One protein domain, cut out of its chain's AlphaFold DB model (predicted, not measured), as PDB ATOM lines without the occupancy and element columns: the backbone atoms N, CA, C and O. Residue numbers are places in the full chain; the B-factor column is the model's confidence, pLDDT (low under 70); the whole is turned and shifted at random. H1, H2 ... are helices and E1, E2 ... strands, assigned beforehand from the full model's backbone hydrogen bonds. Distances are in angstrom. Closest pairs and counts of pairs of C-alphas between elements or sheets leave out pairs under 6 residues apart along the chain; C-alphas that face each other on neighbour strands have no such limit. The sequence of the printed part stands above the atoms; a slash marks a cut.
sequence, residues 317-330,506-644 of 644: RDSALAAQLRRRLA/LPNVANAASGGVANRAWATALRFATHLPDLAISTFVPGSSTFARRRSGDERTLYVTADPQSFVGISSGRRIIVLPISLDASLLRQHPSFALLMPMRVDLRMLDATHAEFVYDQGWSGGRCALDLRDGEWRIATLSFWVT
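What this domain is: This is residues 317 to 330 and 506 to 644 of the 644 residues of an uncharacterized protein of Dokdonella fugitiva (UniProt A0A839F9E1). A twisted sheet of six strands curls round one helix, H2; its larger part is the four-strand meander E3 to E6, and two shorter strands, E1 and E2, continue it at the other edge. H1, H3 and H4 sit near the E1 and E2 end, H1 touching both of the other two, while residues 541 to 546 of a long loop stick out far from the body. The printed part has 153 residues with four named helices and six named strands, in the order H1 H2 E1 H3 E2 H4 E3 E4 E5 E6; the sheet runs E2 E1 E3 E4 E5 E6, is mixed, and the class is mixed, helices and strands. The whole is compact, with a radius of gyration of the C-alphas of 16.8 A, yet only just elongated in outline, spanning 54 by 35 by 29 A.

Where its parts are: Find C-alpha 317 at (108.209, 132.424, 168.750); from there H1, residues 317 to 329, runs 18.0 A. After the cut, go to C-alpha 517 at (123.329, 129.837, 182.430), where H2, residues 517 to 529, begins and runs 18.7 A. Past residues 530 to 556, which hold no named element, come E1, residues 557 to 561, H3, residues 564 to 567, E2, residues 575 to 579, and H4, residues 585 to 590. Then read E3, residues 600 to 606, 19.7 A long, and E4, residues 611 to 617, 20.5 A long. E5, residues 621 to 630, runs 28.8 A, and E6, residues 633 to 643, runs 29.5 A, ending at C-alpha 643 at (125.387, 106.442, 162.482); E6 bends by 54 degrees at residue 640.

How they stand to each other: Start at the edge strand E2: it is parallel to E1 at 24 degrees, with N 577 and O 558 2.8 A apart. E1, H3 and E2 form a strand-helix-strand unit, two parallel neighbour strands with a helix between them in the chain, and its crossover is right-handed. E1 is parallel to E3 at 67 degrees, with N 561 and O 600 2.8 A apart. E2, H4 and E3 form a split unit, with E1 between the two strands in the sheet; its crossover too is right-handed. E3 E4 E5 E6 is a meander, each strand the antiparallel neighbour of the one before, and each pair is a hairpin: look for N 603 and O 615 at 2.9 A, N 614 and O 625 at 2.9 A, and N 628 and O 635 at 2.9 A. The sheet curls round H2, which is on one face of it, making two layers; their closest C-alphas include those of Ala 521 and Trp 634 on E6, 6.0 A apart. H2 touches H3 with residues 519 to 522 alone, the closest C-alphas being those of Asn 519 and Phe 567, 7.3 A apart. H1 touches H3 with residues 317 to 321 alone, the closest C-alphas being those of Asp 318 and Pro 564, 5.7 A apart. H1 and H3 only graze the sheet, and H4 is not on it. H1 and H4 only just touch, with 3 pairs of C-alphas within 8 A, the closest those of Leu 329 and Leu 587 at 7.1 A; they run the same way at a shallow tilt of 8 degrees. In H1, H2 and H4 every O i to N i+4 pair is within hydrogen-bond range; H3 is too short for such a pair.

The domain as a whole: The two C-alphas farthest apart are those of Gly 543 and Ala 609, at 54.3 A. Residues 331 to 505 are not printed, and C-alphas 330 and 506 are 22.0 A apart across the cut. Of the links printed whole, the one from H2 to E1, 27 residues, is long. The mean pLDDT of the printed part is 74.3, and 47 residues are under 70, among them residues 530 to 555 and 637 to 644.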
ATOM      1  N   ARG A 317     107.117 132.010 169.645       91.81
ATOM      2  CA  ARG A 317     108.209 132.424 168.750       91.81
ATOM      3  C   ARG A 317     108.415 131.423 167.619       91.81
ATOM      4  O   ARG A 317     108.543 131.840 166.472       91.81
ATOM      5  N   ASP A 318     108.385 130.125 167.919       93.81
ATOM      6  CA  ASP A 318     108.471 129.064 166.914       93.81
ATOM      7  C   ASP A 318     107.344 129.188 165.883       93.81
ATOM      8  O   ASP A 318     107.585 129.264 164.679       93.81
ATOM      9  N   SER A 319     106.107 129.313 166.368       94.44
ATOM     10  CA  SER A 319     104.925 129.451 165.514       94.44
ATOM     11  C   SER A 319     104.974 130.721 164.652       94.44
ATOM     12  O   SER A 319     104.621 130.683 163.467       94.44
ATOM     13  N   ALA A 320     105.424 131.842 165.226       94.75
ATOM     14  CA  ALA A 320     105.551 133.122 164.533       94.75
ATOM     15  C   ALA A 320     106.626 133.085 163.437       94.75
ATOM     16  O   ALA A 320     106.332 133.430 162.286       94.75
ATOM     17  N   LEU A 321     107.828 132.598 163.762       95.94
ATOM     18  CA  LEU A 321     108.919 132.453 162.799       95.94
ATOM     19  C   LEU A 321     108.532 131.457 161.698       95.94
ATOM     20  O   LEU A 321     108.716 131.736 160.517       95.94
ATOM     21  N   ALA A 322     107.867 130.347 162.035       96.00
ATOM     22  CA  ALA A 322     107.414 129.381 161.036       96.00
ATOM     23  C   ALA A 322     106.419 130.012 160.050       96.00
ATOM     24  O   ALA A 322     106.443 129.714 158.857       96.00
ATOM     25  N   ALA A 323     105.525 130.889 160.515       95.94
ATOM     26  CA  ALA A 323     104.609 131.616 159.640       95.94
ATOM     27  C   ALA A 323     105.334 132.615 158.721       95.94
ATOM     28  O   ALA A 323     104.935 132.763 157.564       95.94
ATOM     29  N   GLN A 324     106.385 133.284 159.206       95.56
ATOM     30  CA  GLN A 324     107.231 134.165 158.393       95.56
ATOM     31  C   GLN A 324     107.993 133.375 157.323       95.56
ATOM     32  O   GLN A 324     107.869 133.684 156.137       95.56
ATOM     33  N   LEU A 325     108.684 132.300 157.713       96.12
ATOM     34  CA  LEU A 325     109.462 131.475 156.789       96.12
ATOM     35  C   LEU A 325     108.587 130.812 155.721       96.12
ATOM     36  O   LEU A 325     108.982 130.759 154.561       96.12
ATOM     37  N   ARG A 326     107.357 130.391 156.056       95.88
ATOM     38  CA  ARG A 326     106.382 129.906 155.059       95.88
ATOM     39  C   ARG A 326     106.087 130.938 153.971       95.88
ATOM     40  O   ARG A 326     105.951 130.562 152.812       95.88
ATOM     41  N   ARG A 327     105.962 132.220 154.332       94.81
ATOM     42  CA  ARG A 327     105.728 133.292 153.352       94.81
ATOM     43  C   ARG A 327     106.956 133.521 152.479       94.81
ATOM     44  O   ARG A 327     106.794 133.637 151.272       94.81
ATOM     45  N   ARG A 328     108.154 133.527 153.073       92.94
ATOM     46  CA  ARG A 328     109.420 133.699 152.339       92.94
ATOM     47  C   ARG A 328     109.679 132.548 151.367       92.94
ATOM     48  O   ARG A 328     109.928 132.793 150.198       92.94
ATOM     49  N   LEU A 329     109.491 131.303 151.806       93.12
ATOM     50  CA  LEU A 329     109.621 130.111 150.954       93.12
ATOM     51  C   LEU A 329     108.586 130.049 149.818       93.12
ATOM     52  O   LEU A 329     108.797 129.343 148.837       93.12
ATOM     53  N   ALA A 330     107.457 130.749 149.952       92.25
ATOM     54  CA  ALA A 330     106.443 130.854 148.904       92.25
ATOM     55  C   ALA A 330     106.647 132.069 147.980       92.25
ATOM     56  O   ALA A 330     105.940 132.190 146.975       92.25
ATOM     57  N   LEU A 506     122.460 135.823 164.679       90.31
ATOM     58  CA  LEU A 506     121.149 135.163 164.751       90.31
ATOM     59  C   LEU A 506     120.037 135.994 164.068       90.31
ATOM     60  O   LEU A 506     118.977 136.147 164.662       90.31
ATOM     61  N   PRO A 507     120.200 136.403 162.792       93.56
ATOM     62  CA  PRO A 507     119.383 137.436 162.121       93.56
ATOM     63  C   PRO A 507     117.888 137.106 161.943       93.56
ATOM     64  O   PRO A 507     117.121 137.854 161.343       93.56
ATOM     65  N   ASN A 508     117.448 135.923 162.373       94.94
ATOM     66  CA  ASN A 508     116.051 135.515 162.327       94.94
ATOM     67  C   ASN A 508     115.482 135.132 163.704       94.94
ATOM     68  O   ASN A 508     114.402 134.532 163.772       94.94
ATOM     69  N   VAL A 509     116.187 135.455 164.792       92.62
ATOM     70  CA  VAL A 509     115.785 135.197 166.178       92.62
ATOM     71  C   VAL A 509     116.104 136.403 167.057       92.62
ATOM     72  O   VAL A 509     117.150 136.456 167.702       92.62
ATOM     73  N   ALA A 510     115.093 137.260 167.219       88.69
ATOM     74  CA  ALA A 510     115.236 138.511 167.949       88.69
ATOM     75  C   ALA A 510     115.871 138.324 169.329       88.69
ATOM     76  O   ALA A 510     115.300 137.650 170.215       88.69
ATOM     77  N   ASN A 511     117.026 138.952 169.523       79.69
ATOM     78  CA  ASN A 511     117.735 138.944 170.782       79.69
ATOM     79  C   ASN A 511     116.898 139.633 171.869       79.69
ATOM     80  O   ASN A 511     116.231 140.648 171.672       79.69
ATOM     81  N   ALA A 512     116.928 139.073 173.072       67.75
ATOM     82  CA  ALA A 512     116.408 139.728 174.261       67.75
ATOM     83  C   ALA A 512     117.482 139.646 175.338       67.75
ATOM     84  O   ALA A 512     118.145 138.617 175.485       67.75
ATOM     85  N   ALA A 513     117.666 140.733 176.088       54.28
ATOM     86  CA  ALA A 513     118.691 140.835 177.118       54.28
ATOM     87  C   ALA A 513     118.490 139.780 178.225       54.28
ATOM     88  O   ALA A 513     117.835 140.028 179.234       54.28
ATOM     89  N   SER A 514     119.081 138.600 178.047       51.41
ATOM     90  CA  SER A 514     119.191 137.568 179.075       51.41
ATOM     91  C   SER A 514     120.273 136.554 178.708       51.41
ATOM     92  O   SER A 514     119.989 135.436 178.291       51.41
ATOM     93  N   GLY A 515     121.540 136.930 178.898       57.41
ATOM     94  CA  GLY A 515     122.651 135.978 178.918       57.41
ATOM     95  C   GLY A 515     122.578 135.094 180.168       57.41
ATOM     96  O   GLY A 515     123.163 135.418 181.203       57.41
ATOM     97  N   GLY A 516     121.829 133.993 180.090       70.50
ATOM     98  CA  GLY A 516     121.622 133.044 181.185       70.50
ATOM     99  C   GLY A 516     122.641 131.900 181.235       70.50
ATOM    100  O   GLY A 516     123.480 131.718 180.352       70.50
ATOM    101  N   VAL A 517     122.553 131.084 182.290       75.25
ATOM    102  CA  VAL A 517     123.329 129.837 182.430       75.25
ATOM    103  C   VAL A 517     123.016 128.856 181.287       75.25
ATOM    104  O   VAL A 517     123.944 128.273 180.725       75.25
ATOM    105  N   ALA A 518     121.746 128.755 180.880       78.06
ATOM    106  CA  ALA A 518     121.292 127.918 179.767       78.06
ATOM    107  C   ALA A 518     121.868 128.363 178.409       78.06
ATOM    108  O   ALA A 518     122.309 127.533 177.622       78.06
ATOM    109  N   ASN A 519     121.966 129.669 178.154       79.00
ATOM    110  CA  ASN A 519     122.540 130.218 176.919       79.00
ATOM    111  C   ASN A 519     124.007 129.819 176.740       79.00
ATOM    112  O   ASN A 519     124.441 129.471 175.643       79.00
ATOM    113  N   ARG A 520     124.783 129.836 177.832       81.31
ATOM    114  CA  ARG A 520     126.178 129.371 177.805       81.31
ATOM    115  C   ARG A 520     126.275 127.859 177.595       81.31
ATOM    116  O   ARG A 520     127.246 127.408 176.985       81.31
ATOM    117  N   ALA A 521     125.285 127.098 178.066       80.69
ATOM    118  CA  ALA A 521     125.184 125.662 177.809       80.69
ATOM    119  C   ALA A 521     124.962 125.417 176.311       80.69
ATOM    120  O   ALA A 521     125.752 124.716 175.685       80.69
ATOM    121  N   TRP A 522     123.980 126.100 175.717       85.06
ATOM    122  CA  TRP A 522     123.709 126.065 174.280       85.06
ATOM    123  C   TRP A 522     124.919 126.462 173.437       85.06
ATOM    124  O   TRP A 522     125.301 125.726 172.533       85.06
ATOM    125  N   ALA A 523     125.575 127.577 173.763       80.00
ATOM    126  CA  ALA A 523     126.768 128.013 173.042       80.00
ATOM    127  C   ALA A 523     127.892 126.959 173.094       80.00
ATOM    128  O   ALA A 523     128.623 126.778 172.122       80.00
ATOM    129  N   THR A 524     128.031 126.244 174.216       82.50
ATOM    130  CA  THR A 524     129.011 125.154 174.371       82.50
ATOM    131  C   THR A 524     128.614 123.919 173.569       82.50
ATOM    132  O   THR A 524     129.447 123.367 172.851       82.50
ATOM    133  N   ALA A 525     127.344 123.522 173.643       83.31
ATOM    134  CA  ALA A 525     126.805 122.378 172.925       83.31
ATOM    135  C   ALA A 525     126.875 122.545 171.401       83.31
ATOM    136  O   ALA A 525     127.324 121.641 170.703       83.31
ATOM    137  N   LEU A 526     126.511 123.721 170.886       79.50
ATOM    138  CA  LEU A 526     126.557 124.011 169.454       79.50
ATOM    139  C   LEU A 526     127.987 123.964 168.922       79.50
ATOM    140  O   LEU A 526     128.229 123.296 167.922       79.50
ATOM    141  N   ARG A 527     128.950 124.577 169.628       77.38
ATOM    142  CA  ARG A 527     130.372 124.478 169.255       77.38
ATOM    143  C   ARG A 527     130.830 123.025 169.158       77.38
ATOM    144  O   ARG A 527     131.522 122.682 168.206       77.38
ATOM    145  N   PHE A 528     130.424 122.182 170.109       74.88
ATOM    146  CA  PHE A 528     130.744 120.754 170.106       74.88
ATOM    147  C   PHE A 528     130.127 120.026 168.904       74.88
ATOM    148  O   PHE A 528     130.849 119.373 168.153       74.88
ATOM    149  N   ALA A 529     128.822 120.200 168.671       71.31
ATOM    150  CA  ALA A 529     128.102 119.568 167.565       71.31
ATOM    151  C   ALA A 529     128.679 119.947 166.190       71.31
ATOM    152  O   ALA A 529     128.739 119.121 165.283       71.31
ATOM    153  N   THR A 530     129.154 121.186 166.048       69.06
ATOM    154  CA  THR A 530     129.725 121.706 164.796       69.06
ATOM    155  C   THR A 530     131.206 121.368 164.568       69.06
ATOM    156  O   THR A 530     131.732 121.688 163.503       69.06
ATOM    157  N   HIS A 531     131.892 120.750 165.541       62.19
ATOM    158  CA  HIS A 531     133.322 120.400 165.480       62.19
ATOM    159  C   HIS A 531     133.602 118.886 165.533       62.19
ATOM    160  O   HIS A 531     134.718 118.472 165.854       62.19
ATOM    161  N   LEU A 532     132.636 118.045 165.151       52.62
ATOM    162  CA  LEU A 532     132.925 116.660 164.771       52.62
ATOM    163  C   LEU A 532     133.701 116.685 163.435       52.62
ATOM    164  O   LEU A 532     133.150 117.147 162.439       52.62
ATOM    165  N   PRO A 533     134.986 116.282 163.389       38.88
ATOM    166  CA  PRO A 533     135.908 116.751 162.347       38.88
ATOM    167  C   PRO A 533     135.592 116.327 160.909       38.88
ATOM    168  O   PRO A 533     136.012 117.013 159.980       38.88
ATOM    169  N   ASP A 534     134.888 115.220 160.686       46.84
ATOM    170  CA  ASP A 534     134.875 114.559 159.379       46.84
ATOM    171  C   ASP A 534     133.709 113.576 159.257       46.84
ATOM    172  O   ASP A 534     133.873 112.385 159.503       46.84
ATOM    173  N   LEU A 535     132.530 114.057 158.866       42.72
ATOM    174  CA  LEU A 535     131.418 113.169 158.511       42.72
ATOM    175  C   LEU A 535     130.760 113.492 157.165       42.72
ATOM    176  O   LEU A 535     129.847 112.781 156.780       42.72
ATOM    177  N   ALA A 536     131.251 114.471 156.392       42.53
ATOM    178  CA  ALA A 536     130.842 114.555 154.991       42.53
ATOM    179  C   ALA A 536     131.419 113.343 154.246       42.53
ATOM    180  O   ALA A 536     132.613 113.289 153.930       42.53
ATOM    181  N   ILE A 537     130.582 112.341 153.987       41.25
ATOM    182  CA  ILE A 537     130.937 111.223 153.123       41.25
ATOM    183  C   ILE A 537     131.104 111.791 151.713       41.25
ATOM    184  O   ILE A 537     130.147 112.179 151.053       41.25
ATOM    185  N   SER A 538     132.356 111.880 151.257       48.66
ATOM    186  CA  SER A 538     132.699 112.347 149.914       48.66
ATOM    187  C   SER A 538     132.028 111.459 148.861       48.66
ATOM    188  O   SER A 538     132.549 110.399 148.505       48.66
ATOM    189  N   THR A 539     130.904 111.905 148.306       42.75
ATOM    190  CA  THR A 539     130.245 111.231 147.186       42.75
ATOM    191  C   THR A 539     131.063 111.388 145.912       42.75
ATOM    192  O   THR A 539     131.414 112.500 145.515       42.75
ATOM    193  N   PHE A 540     131.309 110.285 145.207       48.53
ATOM    194  CA  PHE A 540     131.789 110.350 143.832       48.53
ATOM    195  C   PHE A 540     130.661 110.873 142.933       48.53
ATOM    196  O   PHE A 540     129.704 110.150 142.658       48.53
ATOM    197  N   VAL A 541     130.778 112.121 142.470       54.94
ATOM    198  CA  VAL A 541     129.911 112.681 141.425       54.94
ATOM    199  C   VAL A 541     130.501 112.296 140.061       54.94
ATOM    200  O   VAL A 541     131.561 112.810 139.685       54.94
ATOM    201  N   PRO A 542     129.873 111.387 139.288       52.16
ATOM    202  CA  PRO A 542     130.492 110.845 138.080       52.16
ATOM    203  C   PRO A 542     130.795 111.935 137.047       52.16
ATOM    204  O   PRO A 542     129.878 112.538 136.499       52.16
ATOM    205  N   GLY A 543     132.068 112.173 136.722       53.12
ATOM    206  CA  GLY A 543     132.483 113.136 135.691       53.12
ATOM    207  C   GLY A 543     132.669 114.587 136.158       53.12
ATOM    208  O   GLY A 543     132.854 115.449 135.300       53.12
ATOM    209  N   SER A 544     132.641 114.855 137.469       52.88
ATOM    210  CA  SER A 544     133.142 116.118 138.028       52.88
ATOM    211  C   SER A 544     134.675 116.078 138.141       52.88
ATOM    212  O   SER A 544     135.245 115.094 138.620       52.88
ATOM    213  N   SER A 545     135.361 117.121 137.659       44.19
ATOM    214  CA  SER A 545     136.811 117.314 137.848       44.19
ATOM    215  C   SER A 545     137.128 118.027 139.172       44.19
ATOM    216  O   SER A 545     138.257 117.961 139.668       44.19
ATOM    217  N   THR A 546     136.113 118.642 139.779       45.47
ATOM    218  CA  THR A 546     136.068 119.166 141.139       45.47
ATOM    219  C   THR A 546     135.763 118.012 142.096       45.47
ATOM    220  O   THR A 546     134.679 117.903 142.658       45.47
ATOM    221  N   PHE A 547     136.743 117.123 142.318       43.09
ATOM    222  CA  PHE A 547     136.781 116.387 143.590       43.09
ATOM    223  C   PHE A 547     136.655 117.445 144.679       43.09
ATOM    224  O   PHE A 547     137.531 118.312 144.707       43.09
ATOM    225  N   ALA A 548     135.568 117.420 145.462       42.62
ATOM    226  CA  ALA A 548     135.213 118.427 146.459       42.62
ATOM    227  C   ALA A 548     136.461 118.791 147.265       42.62
ATOM    228  O   ALA A 548     136.896 118.074 148.168       42.62
ATOM    229  N   ARG A 549     137.138 119.855 146.830       38.88
ATOM    230  CA  ARG A 549     138.445 120.218 147.350       38.88
ATOM    231  C   ARG A 549     138.112 120.977 148.607       38.88
ATOM    232  O   ARG A 549     137.970 122.194 148.561       38.88
ATOM    233  N   ARG A 550     137.908 120.229 149.691       43.59
ATOM    234  CA  ARG A 550     137.595 120.770 151.006       43.59
ATOM    235  C   ARG A 550     138.611 121.864 151.311       43.59
ATOM    236  O   ARG A 550     139.792 121.589 151.526       43.59
ATOM    237  N   ARG A 551     138.161 123.114 151.284       38.66
ATOM    238  CA  ARG A 551     138.848 124.199 151.968       38.66
ATOM    239  C   ARG A 551     138.176 124.307 153.324       38.66
ATOM    240  O   ARG A 551     137.213 125.039 153.474       38.66
ATOM    241  N   SER A 552     138.701 123.577 154.306       44.41
ATOM    242  CA  SER A 552     138.464 123.959 155.695       44.41
ATOM    243  C   SER A 552     139.095 125.336 155.899       44.41
ATOM    244  O   SER A 552     140.288 125.502 155.618       44.41
ATOM    245  N   GLY A 553     138.322 126.310 156.363       44.78
ATOM    246  CA  GLY A 553     138.868 127.621 156.693       44.78
ATOM    247  C   GLY A 553     137.899 128.513 157.446       44.78
ATOM    248  O   GLY A 553     138.125 128.751 158.623       44.78
ATOM    249  N   ASP A 554     136.824 128.965 156.792       53.22
ATOM    250  CA  ASP A 554     136.095 130.169 157.231       53.22
ATOM    251  C   ASP A 554     134.557 130.096 157.062       53.22
ATOM    252  O   ASP A 554     133.911 131.132 156.948       53.22
ATOM    253  N   GLU A 555     133.948 128.903 157.020       64.38
ATOM    254  CA  GLU A 555     132.477 128.743 156.948       64.38
ATOM    255  C   GLU A 555     131.772 129.450 158.123       64.38
ATOM    256  O   GLU A 555     132.070 129.160 159.292       64.38
ATOM    257  N   ARG A 556     130.835 130.366 157.827       71.56
ATOM    258  CA  ARG A 556     130.149 131.181 158.837       71.56
ATOM    259  C   ARG A 556     128.706 130.780 159.078       71.56
ATOM    260  O   ARG A 556     128.292 130.969 160.214       71.56
ATOM    261  N   THR A 557     127.946 130.249 158.116       84.62
ATOM    262  CA  THR A 557     126.510 129.973 158.349       84.62
ATOM    263  C   THR A 557     126.220 128.533 158.772       84.62
ATOM    264  O   THR A 557     126.726 127.574 158.197       84.62
ATOM    265  N   LEU A 558     125.344 128.374 159.763       84.75
ATOM    266  CA  LEU A 558     124.802 127.105 160.233       84.75
ATOM    267  C   LEU A 558     123.268 127.147 160.202       84.75
ATOM    268  O   LEU A 558     122.668 127.982 160.871       84.75
ATOM    269  N   TYR A 559     122.632 126.205 159.504       88.25
ATOM    270  CA  TYR A 559     121.188 125.984 159.630       88.25
ATOM    271  C   TYR A 559     120.921 124.947 160.716       88.25
ATOM    272  O   TYR A 559     121.443 123.830 160.654       88.25
ATOM    273  N   VAL A 560     120.080 125.294 161.687       88.25
ATOM    274  CA  VAL A 560     119.653 124.371 162.746       88.25
ATOM    275  C   VAL A 560     118.140 124.297 162.815       88.25
ATOM    276  O   VAL A 560     117.468 125.317 162.738       88.25
ATOM    277  N   THR A 561     117.594 123.098 163.000       90.88
ATOM    278  CA  THR A 561     116.179 122.931 163.343       90.88
ATOM    279  C   THR A 561     116.026 122.918 164.859       90.88
ATOM    280  O   THR A 561     116.463 121.966 165.508       90.88
ATOM    281  N   ALA A 562     115.411 123.954 165.426       90.38
ATOM    282  CA  ALA A 562     115.227 124.104 166.870       90.38
ATOM    283  C   ALA A 562     114.096 125.090 167.198       90.38
ATOM    284  O   ALA A 562     113.643 125.830 166.327       90.38
ATOM    285  N   ASP A 563     113.642 125.108 168.455       90.50
ATOM    286  CA  ASP A 563     112.747 126.170 168.919       90.50
ATOM    287  C   ASP A 563     113.559 127.478 169.064       90.50
ATOM    288  O   ASP A 563     114.524 127.503 169.840       90.50
ATOM    289  N   PRO A 564     113.208 128.569 168.356       91.31
ATOM    290  CA  PRO A 564     113.942 129.834 168.420       91.31
ATOM    291  C   PRO A 564     113.963 130.448 169.825       91.31
ATOM    292  O   PRO A 564     114.870 131.214 170.142       91.31
ATOM    293  N   GLN A 565     113.028 130.090 170.713       87.88
ATOM    294  CA  GLN A 565     113.073 130.517 172.113       87.88
ATOM    295  C   GLN A 565     114.370 130.082 172.816       87.88
ATOM    296  O   GLN A 565     114.862 130.795 173.690       87.88
ATOM    297  N   SER A 566     114.949 128.950 172.417       85.69
ATOM    298  CA  SER A 566     116.201 128.436 172.978       85.69
ATOM    299  C   SER A 566     117.436 129.243 172.573       85.69
ATOM    300  O   SER A 566     118.478 129.124 173.217       85.69
ATOM    301  N   PHE A 567     117.326 130.066 171.526       85.38
ATOM    302  CA  PHE A 567     118.437 130.825 170.947       85.38
ATOM    303  C   PHE A 567     118.471 132.294 171.380       85.38
ATOM    304  O   PHE A 567     119.451 132.993 171.132       85.38
ATOM    305  N   VAL A 568     117.450 132.752 172.103       82.94
ATOM    306  CA  VAL A 568     117.359 134.127 172.608       82.94
ATOM    307  C   VAL A 568     118.524 134.432 173.543       82.94
ATOM    308  O   VAL A 568     118.658 133.787 174.580       82.94
ATOM    309  N   GLY A 569     119.341 135.437 173.220       76.69
ATOM    310  CA  GLY A 569     120.494 135.836 174.035       76.69
ATOM    311  C   GLY A 569     121.735 134.965 173.842       76.69
ATOM    312  O   GLY A 569     122.631 134.984 174.692       76.69
ATOM    313  N   ILE A 570     121.782 134.134 172.800       79.62
ATOM    314  CA  ILE A 570     123.009 133.458 172.375       79.62
ATOM    315  C   ILE A 570     123.794 134.410 171.471       79.62
ATOM    316  O   ILE A 570     123.225 135.124 170.662       79.62
ATOM    317  N   SER A 571     125.118 134.410 171.608       71.81
ATOM    318  CA  SER A 571     126.017 134.994 170.616       71.81
ATOM    319  C   SER A 571     126.944 133.897 170.120       71.81
ATOM    320  O   SER A 571     127.431 133.072 170.906       71.81
ATOM    321  N   SER A 572     127.150 133.858 168.810       75.62
ATOM    322  CA  SER A 572     127.935 132.836 168.135       75.62
ATOM    323  C   SER A 572     128.982 133.490 167.239       75.62
ATOM    324  O   SER A 572     128.740 134.523 166.629       75.62
ATOM    325  N   GLY A 573     130.159 132.863 167.132       73.69
ATOM    326  CA  GLY A 573     131.168 133.250 166.135       73.69
ATOM    327  C   GLY A 573     130.794 132.841 164.702       73.69
ATOM    328  O   GLY A 573     131.519 133.159 163.764       73.69
ATOM    329  N   ARG A 574     129.685 132.113 164.548       79.38
ATOM    330  CA  ARG A 574     129.047 131.711 163.291       79.38
ATOM    331  C   ARG A 574     127.658 132.336 163.209       79.38
ATOM    332  O   ARG A 574     126.981 132.390 164.236       79.38
ATOM    333  N   ARG A 575     127.220 132.710 162.009       87.81
ATOM    334  CA  ARG A 575     125.816 133.004 161.716       87.81
ATOM    335  C   ARG A 575     125.001 131.724 161.857       87.81
ATOM    336  O   ARG A 575     125.374 130.680 161.331       87.81
ATOM    337  N   ILE A 576     123.892 131.785 162.569       89.12
ATOM    338  CA  ILE A 576     122.982 130.670 162.779       89.12
ATOM    339  C   ILE A 576     121.623 131.089 162.235       89.12
ATOM    340  O   ILE A 576     121.051 132.076 162.682       89.12
ATOM    341  N   ILE A 577     121.106 130.318 161.285       93.06
ATOM    342  CA  ILE A 577     119.739 130.455 160.792       93.06
ATOM    343  C   ILE A 577     118.899 129.378 161.471       93.06
ATOM    344  O   ILE A 577     119.100 128.177 161.249       93.06
ATOM    345  N   VAL A 578     117.962 129.797 162.324       93.62
ATOM    346  CA  VAL A 578     117.083 128.866 163.039       93.62
ATOM    347  C   VAL A 578     115.868 128.537 162.180       93.62
ATOM    348  O   VAL A 578     115.111 129.414 161.766       93.62
ATOM    349  N   LEU A 579     115.670 127.250 161.921       94.31
ATOM    350  CA  LEU A 579     114.484 126.689 161.295       94.31
ATOM    351  C   LEU A 579     113.550 126.183 162.410       94.31
ATOM    352  O   LEU A 579     113.909 125.248 163.128       94.31
ATOM    353  N   PRO A 580     112.357 126.778 162.579       94.56
ATOM    354  CA  PRO A 580     111.403 126.391 163.613       94.56
ATOM    355  C   PRO A 580     111.026 124.916 163.540       94.56
ATOM    356  O   PRO A 580     110.805 124.373 162.454       94.56
ATOM    357  N   ILE A 581     110.840 124.279 164.693       89.81
ATOM    358  CA  ILE A 581     110.418 122.876 164.765       89.81
ATOM    359  C   ILE A 581     109.012 122.652 164.198       89.81
ATOM    360  O   ILE A 581     108.700 121.528 163.799       89.81
ATOM    361  N   SER A 582     108.165 123.689 164.159       90.50
ATOM    362  CA  SER A 582     106.837 123.635 163.535       90.50
ATOM    363  C   SER A 582     106.836 123.946 162.034       90.50
ATOM    364  O   SER A 582     105.776 123.852 161.402       90.50
ATOM    365  N   LEU A 583     107.974 124.323 161.439       91.75
ATOM    366  CA  LEU A 583     108.071 124.517 159.995       91.75
ATOM    367  C   LEU A 583     107.914 123.164 159.289       91.75
ATOM    368  O   LEU A 583     108.557 122.177 159.639       91.75
ATOM    369  N   ASP A 584     107.055 123.110 158.272       86.06
ATOM    370  CA  ASP A 584     106.917 121.897 157.473       86.06
ATOM    371  C   ASP A 584     108.165 121.715 156.600       86.06
ATOM    372  O   ASP A 584     108.362 122.436 155.621       86.06
ATOM    373  N   ALA A 585     108.989 120.721 156.935       81.94
ATOM    374  CA  ALA A 585     110.193 120.366 156.187       81.94
ATOM    375  C   ALA A 585     109.919 120.028 154.709       81.94
ATOM    376  O   ALA A 585     110.832 120.087 153.884       81.94
ATOM    377  N   SER A 586     108.675 119.688 154.338       82.94
ATOM    378  CA  SER A 586     108.301 119.487 152.935       82.94
ATOM    379  C   SER A 586     108.471 120.754 152.090       82.94
ATOM    380  O   SER A 586     108.806 120.642 150.913       82.94
ATOM    381  N   LEU A 587     108.335 121.940 152.695       88.81
ATOM    382  CA  LEU A 587     108.516 123.223 152.016       88.81
ATOM    383  C   LEU A 587     109.967 123.431 151.592       88.81
ATOM    384  O   LEU A 587     110.213 123.816 150.455       88.81
ATOM    385  N   LEU A 588     110.927 123.108 152.465       86.81
ATOM    386  CA  LEU A 588     112.355 123.178 152.139       86.81
ATOM    387  C   LEU A 588     112.711 122.181 151.030       86.81
ATOM    388  O   LEU A 588     113.345 122.558 150.050       86.81
ATOM    389  N   ARG A 589     112.211 120.940 151.125       81.25
ATOM    390  CA  ARG A 589     112.441 119.893 150.111       81.25
ATOM    391  C   ARG A 589     111.894 120.243 148.724       81.25
ATOM    392  O   ARG A 589     112.440 119.793 147.724       81.25
ATOM    393  N   GLN A 590     110.803 121.003 148.660       84.44
ATOM    394  CA  GLN A 590     110.197 121.452 147.401       84.44
ATOM    395  C   GLN A 590     110.832 122.741 146.866       84.44
ATOM    396  O   GLN A 590     110.646 123.077 145.697       84.44
ATOM    397  N   HIS A 591     111.567 123.466 147.707       86.81
ATOM    398  CA  HIS A 591     112.156 124.742 147.348       86.81
ATOM    399  C   HIS A 591     113.473 124.548 146.574       86.81
ATOM    400  O   HIS A 591     114.370 123.869 147.077       86.81
ATOM    401  N   PRO A 592     113.664 125.181 145.398       81.88
ATOM    402  CA  PRO A 592     114.854 124.979 144.565       81.88
ATOM    403  C   PRO A 592     116.184 125.209 145.296       81.88
ATOM    404  O   PRO A 592     117.128 124.451 145.101       81.88
ATOM    405  N   SER A 593     116.246 126.216 146.172       83.06
ATOM    406  CA  SER A 593     117.467 126.556 146.915       83.06
ATOM    407  C   SER A 593     117.739 125.669 148.133       83.06
ATOM    408  O   SER A 593     118.867 125.670 148.620       83.06
ATOM    409  N   PHE A 594     116.740 124.938 148.641       84.94
ATOM    410  CA  PHE A 594     116.834 124.183 149.905       84.94
ATOM    411  C   PHE A 594     116.509 122.694 149.754       84.94
ATOM    412  O   PHE A 594     116.514 121.971 150.744       84.94
ATOM    413  N   ALA A 595     116.269 122.211 148.532       80.31
ATOM    414  CA  ALA A 595     115.897 120.821 148.280       80.31
ATOM    415  C   ALA A 595     116.935 119.804 148.789       80.31
ATOM    416  O   ALA A 595     116.574 118.674 149.115       80.31
ATOM    417  N   LEU A 596     118.206 120.215 148.862       78.00
ATOM    418  CA  LEU A 596     119.326 119.423 149.382       78.00
ATOM    419  C   LEU A 596     119.749 119.833 150.804       78.00
ATOM    420  O   LEU A 596     120.665 119.231 151.359       78.00
ATOM    421  N   LEU A 597     119.107 120.847 151.401       79.94
ATOM    422  CA  LEU A 597     119.429 121.296 152.752       79.94
ATOM    423  C   LEU A 597     118.961 120.245 153.761       79.94
ATOM    424  O   LEU A 597     117.775 119.916 153.840       79.94
ATOM    425  N   MET A 598     119.895 119.773 154.579       76.38
ATOM    426  CA  MET A 598     119.625 118.851 155.680       76.38
ATOM    427  C   MET A 598     120.086 119.500 156.983       76.38
ATOM    428  O   MET A 598     121.238 119.336 157.379       76.38
ATOM    429  N   PRO A 599     119.228 120.319 157.611       80.62
ATOM    430  CA  PRO A 599     119.615 121.063 158.794       80.62
ATOM    431  C   PRO A 599     119.722 120.131 160.000       80.62
ATOM    432  O   PRO A 599     118.832 119.312 160.242       80.62
ATOM    433  N   MET A 600     120.762 120.329 160.808       81.94
ATOM    434  CA  MET A 600     120.912 119.624 162.076       81.94
ATOM    435  C   MET A 600     119.751 119.980 162.993       81.94
ATOM    436  O   MET A 600     119.565 121.149 163.340       81.94
ATOM    437  N   ARG A 601     118.987 118.992 163.439       85.25
ATOM    438  CA  ARG A 601     118.050 119.193 164.535       85.25
ATOM    439  C   ARG A 601     118.817 119.180 165.850       85.25
ATOM    440  O   ARG A 601     119.615 118.279 166.085       85.25
ATOM    441  N   VAL A 602     118.567 120.164 166.705       86.69
ATOM    442  CA  VAL A 602     119.213 120.266 168.017       86.69
ATOM    443  C   VAL A 602     118.195 120.535 169.112       86.69
ATOM    444  O   VAL A 602     117.233 121.276 168.911       86.69
ATOM    445  N   ASP A 603     118.424 119.942 170.276       85.50
ATOM    446  CA  ASP A 603     117.642 120.169 171.486       85.50
ATOM    447  C   ASP A 603     118.562 120.188 172.709       85.50
ATOM    448  O   ASP A 603     119.524 119.421 172.787       85.50
ATOM    449  N   LEU A 604     118.285 121.068 173.668       81.88
ATOM    450  CA  LEU A 604     118.998 121.116 174.940       81.88
ATOM    451  C   LEU A 604     117.989 121.247 176.065       81.88
ATOM    452  O   LEU A 604     117.242 122.222 176.156       81.88
ATOM    453  N   ARG A 605     118.039 120.286 176.978       78.44
ATOM    454  CA  ARG A 605     117.212 120.253 178.171       78.44
ATOM    455  C   ARG A 605     118.072 120.520 179.394       78.44
ATOM    456  O   ARG A 605     118.966 119.742 179.721       78.44
ATOM    457  N   MET A 606     117.767 121.599 180.109       75.81
ATOM    458  CA  MET A 606     118.317 121.824 181.445       75.81
ATOM    459  C   MET A 606     117.750 120.767 182.397       75.81
ATOM    460  O   MET A 606     116.532 120.616 182.490       75.81
ATOM    461  N   LEU A 607     118.623 120.030 183.081       67.94
ATOM    462  CA  LEU A 607     118.227 119.046 184.092       67.94
ATOM    463  C   LEU A 607     118.117 119.714 185.467       67.94
ATOM    464  O   LEU A 607     117.182 119.456 186.217       67.94
ATOM    465  N   ASP A 608     119.051 120.620 185.759       71.81
ATOM    466  CA  ASP A 608     119.046 121.507 186.919       71.81
ATOM    467  C   ASP A 608     119.867 122.783 186.615       71.81
ATOM    468  O   ASP A 608     120.059 123.148 185.454       71.81
ATOM    469  N   ALA A 609     120.324 123.509 187.641       73.81
ATOM    470  CA  ALA A 609     121.100 124.741 187.474       73.81
ATOM    471  C   ALA A 609     122.542 124.525 186.969       73.81
ATOM    472  O   ALA A 609     123.171 125.479 186.511       73.81
ATOM    473  N   THR A 610     123.075 123.309 187.076       71.81
ATOM    474  CA  THR A 610     124.470 122.953 186.777       71.81
ATOM    475  C   THR A 610     124.610 121.811 185.774       71.81
ATOM    476  O   THR A 610     125.712 121.580 185.296       71.81
ATOM    477  N   HIS A 611     123.528 121.126 185.410       69.69
ATOM    478  CA  HIS A 611     123.547 120.011 184.467       69.69
ATOM    479  C   HIS A 611     122.542 120.214 183.334       69.69
ATOM    480  O   HIS A 611     121.415 120.675 183.544       69.69
ATOM    481  N   ALA A 612     122.934 119.821 182.126       71.69
ATOM    482  CA  ALA A 612     122.053 119.802 180.967       71.69
ATOM    483  C   ALA A 612     122.321 118.584 180.081       71.69
ATOM    484  O   ALA A 612     123.377 117.958 180.138       71.69
ATOM    485  N   GLU A 613     121.345 118.253 179.254       75.06
ATOM    486  CA  GLU A 613     121.440 117.216 178.238       75.06
ATOM    487  C   GLU A 613     121.228 117.857 176.872       75.06
ATOM    488  O   GLU A 613     120.271 118.602 176.684       75.06
ATOM    489  N   PHE A 614     122.128 117.580 175.936       77.88
ATOM    490  CA  PHE A 614     122.057 118.058 174.563       77.88
ATOM    491  C   PHE A 614     121.880 116.883 173.612       77.88
ATOM    492  O   PHE A 614     122.548 115.861 173.756       77.88
ATOM    493  N   VAL A 615     121.000 117.039 172.633       78.12
ATOM    494  CA  VAL A 615     120.737 116.058 171.587       78.12
ATOM    495  C   VAL A 615     120.907 116.743 170.245       78.12
ATOM    496  O   VAL A 615     120.370 117.829 170.028       78.12
ATOM    497  N   TYR A 616     121.640 116.106 169.339       78.12
ATOM    498  CA  TYR A 616     121.742 116.542 167.952       78.12
ATOM    499  C   TYR A 616     121.437 115.385 167.008       78.12
ATOM    500  O   TYR A 616     121.787 114.238 167.282       78.12
ATOM    501  N   ASP A 617     120.774 115.701 165.905       76.81
ATOM    502  CA  ASP A 617     120.305 114.742 164.915       76.81
ATOM    503  C   ASP A 617     120.448 115.339 163.509       76.81
ATOM    504  O   ASP A 617     119.855 116.365 163.181       76.81
ATOM    505  N   GLN A 618     121.277 114.698 162.693       72.06
ATOM    506  CA  GLN A 618     121.550 115.026 161.293       72.06
ATOM    507  C   GLN A 618     120.773 114.104 160.333       72.06
ATOM    508  O   GLN A 618     121.041 114.075 159.134       72.06
ATOM    509  N   GLY A 619     119.837 113.300 160.846       67.56
ATOM    510  CA  GLY A 619     119.046 112.313 160.112       67.56
ATOM    511  C   GLY A 619     119.714 110.939 160.032       67.56
ATOM    512  O   GLY A 619     119.106 109.938 160.398       67.56
ATOM    513  N   TRP A 620     120.965 110.883 159.576       58.03
ATOM    514  CA  TRP A 620     121.743 109.641 159.426       58.03
ATOM    515  C   TRP A 620     122.804 109.472 160.524       58.03
ATOM    516  O   TRP A 620     123.359 108.394 160.715       58.03
ATOM    517  N   SER A 621     123.112 110.538 161.260       66.12
ATOM    518  CA  SER A 621     123.983 110.497 162.428       66.12
ATOM    519  C   SER A 621     123.475 111.445 163.499       66.12
ATOM    520  O   SER A 621     122.744 112.395 163.223       66.12
ATOM    521  N   GLY A 622     123.852 111.192 164.739       70.19
ATOM    522  CA  GLY A 622     123.470 112.049 165.844       70.19
ATOM    523  C   GLY A 622     124.095 111.593 167.143       70.19
ATOM    524  O   GLY A 622     124.906 110.661 167.176       70.19
ATOM    525  N   GLY A 623     123.751 112.279 168.220       67.12
ATOM    526  CA  GLY A 623     124.277 111.948 169.528       67.12
ATOM    527  C   GLY A 623     123.535 112.615 170.666       67.12
ATOM    528  O   GLY A 623     122.785 113.577 170.494       67.12
ATOM    529  N   ARG A 624     123.786 112.081 171.859       71.31
ATOM    530  CA  ARG A 624     123.408 112.680 173.136       71.31
ATOM    531  C   ARG A 624     124.678 113.069 173.873       71.31
ATOM    532  O   ARG A 624     125.629 112.291 173.941       71.31
ATOM    533  N   CYS A 625     124.680 114.245 174.479       63.00
ATOM    534  CA  CYS A 625     125.783 114.761 175.274       63.00
ATOM    535  C   CYS A 625     125.278 115.200 176.650       63.00
ATOM    536  O   CYS A 625     124.198 115.775 176.772       63.00
ATOM    537  N   ALA A 626     126.076 114.955 177.684       60.41
ATOM    538  CA  ALA A 626     125.884 115.547 178.998       60.41
ATOM    539  C   ALA A 626     126.712 116.822 179.099       60.41
ATOM    540  O   ALA A 626     127.868 116.857 178.671       60.41
ATOM    541  N   LEU A 627     126.119 117.849 179.694       75.50
ATOM    542  CA  LEU A 627     126.777 119.088 180.056       75.50
ATOM    543  C   LEU A 627     126.798 119.224 181.577       75.50
ATOM    544  O   LEU A 627     125.790 118.981 182.240       75.50
ATOM    545  N   ASP A 628     127.944 119.641 182.106       68.81
ATOM    546  CA  ASP A 628     128.205 119.832 183.533       68.81
ATOM    547  C   ASP A 628     128.933 121.167 183.754       68.81
ATOM    548  O   ASP A 628     129.988 121.422 183.166       68.81
ATOM    549  N   LEU A 629     128.347 122.048 184.562       70.81
ATOM    550  CA  LEU A 629     128.862 123.374 184.882       70.81
ATOM    551  C   LEU A 629     129.830 123.282 186.064       70.81
ATOM    552  O   LEU A 629     129.417 123.159 187.216       70.81
ATOM    553  N   ARG A 630     131.129 123.436 185.794       70.75
ATOM    554  CA  ARG A 630     132.182 123.456 186.821       70.75
ATOM    555  C   ARG A 630     132.991 124.733 186.731       70.75
ATOM    556  O   ARG A 630     133.398 125.133 185.648       70.75
ATOM    557  N   ASP A 631     133.228 125.366 187.877       85.44
ATOM    558  CA  ASP A 631     134.048 126.581 187.977       85.44
ATOM    559  C   ASP A 631     133.564 127.731 187.062       85.44
ATOM    560  O   ASP A 631     134.346 128.562 186.613       85.44
ATOM    561  N   GLY A 632     132.255 127.786 186.781       78.62
ATOM    562  CA  GLY A 632     131.643 128.789 185.900       78.62
ATOM    563  C   GLY A 632     131.675 128.448 184.404       78.62
ATOM    564  O   GLY A 632     131.091 129.193 183.612       78.62
ATOM    565  N   GLU A 633     132.270 127.317 184.022       80.00
ATOM    566  CA  GLU A 633     132.382 126.851 182.640       80.00
ATOM    567  C   GLU A 633     131.608 125.552 182.403       80.00
ATOM    568  O   GLU A 633     131.661 124.609 183.194       80.00
ATOM    569  N   TRP A 634     130.886 125.491 181.284       76.19
ATOM    570  CA  TRP A 634     130.221 124.267 180.855       76.19
ATOM    571  C   TRP A 634     131.235 123.308 180.239       76.19
ATOM    572  O   TRP A 634     131.915 123.639 179.268       76.19
ATOM    573  N   ARG A 635     131.302 122.098 180.787       76.50
ATOM    574  CA  ARG A 635     132.024 120.959 180.220       76.50
ATOM    575  C   ARG A 635     131.019 120.044 179.544       76.50
ATOM    576  O   ARG A 635     129.911 119.892 180.042       76.50
ATOM    577  N   ILE A 636     131.401 119.444 178.423       71.88
ATOM    578  CA  ILE A 636     130.533 118.568 177.634       71.88
ATOM    579  C   ILE A 636     131.205 117.213 177.414       71.88
ATOM    580  O   ILE A 636     132.414 117.150 177.187       71.88
ATOM    581  N   ALA A 637     130.426 116.137 177.495       60.88
ATOM    582  CA  ALA A 637     130.861 114.773 177.216       60.88
ATOM    583  C   ALA A 637     129.794 114.027 176.405       60.88
ATOM    584  O   ALA A 637     128.600 114.144 176.686       60.88
ATOM    585  N   THR A 638     130.215 113.248 175.409       66.50
ATOM    586  CA  THR A 638     129.315 112.378 174.640       66.50
ATOM    587  C   THR A 638     128.825 111.234 175.519       66.50
ATOM    588  O   THR A 638     129.629 110.529 176.115       66.50
ATOM    589  N   LEU A 639     127.508 111.055 175.581       49.81
ATOM    590  CA  LEU A 639     126.845 109.939 176.256       49.81
ATOM    591  C   LEU A 639     126.588 108.786 175.290       49.81
ATOM    592  O   LEU A 639     126.728 107.626 175.648       49.81
ATOM    593  N   SER A 640     126.169 109.119 174.072       52.38
ATOM    594  CA  SER A 640     125.948 108.164 172.996       52.38
ATOM    595  C   SER A 640     126.041 108.869 171.650       52.38
ATOM    596  O   SER A 640     125.847 110.084 171.554       52.38
ATOM    597  N   PHE A 641     126.333 108.103 170.607       57.56
ATOM    598  CA  PHE A 641     126.273 108.555 169.225       57.56
ATOM    599  C   PHE A 641     125.739 107.426 168.347       57.56
ATOM    600  O   PHE A 641     125.852 106.252 168.706       57.56
ATOM    601  N   TRP A 642     125.163 107.780 167.207       56.16
ATOM    602  CA  TRP A 642     124.701 106.828 166.206       56.16
ATOM    603  C   TRP A 642     125.086 107.290 164.808       56.16
ATOM    604  O   TRP A 642     125.235 108.485 164.544       56.16
ATOM    605  N   VAL A 643     125.242 106.305 163.930       58.38
ATOM    606  CA  VAL A 643     125.387 106.442 162.482       58.38
ATOM    607  C   VAL A 643     124.563 105.308 161.869       58.38
ATOM    608  O   VAL A 643     124.737 104.158 162.277       58.38
ATOM    609  N   THR A 644     123.639 105.634 160.967       52.09
ATOM    610  CA  THR A 644     122.720 104.685 160.315       52.09
ATOM    611  C   THR A 644     123.361 103.947 159.155       52.09
ATOM    612  O   THR A 644     124.068 104.620 158.368       52.09
TER     613      THR A 644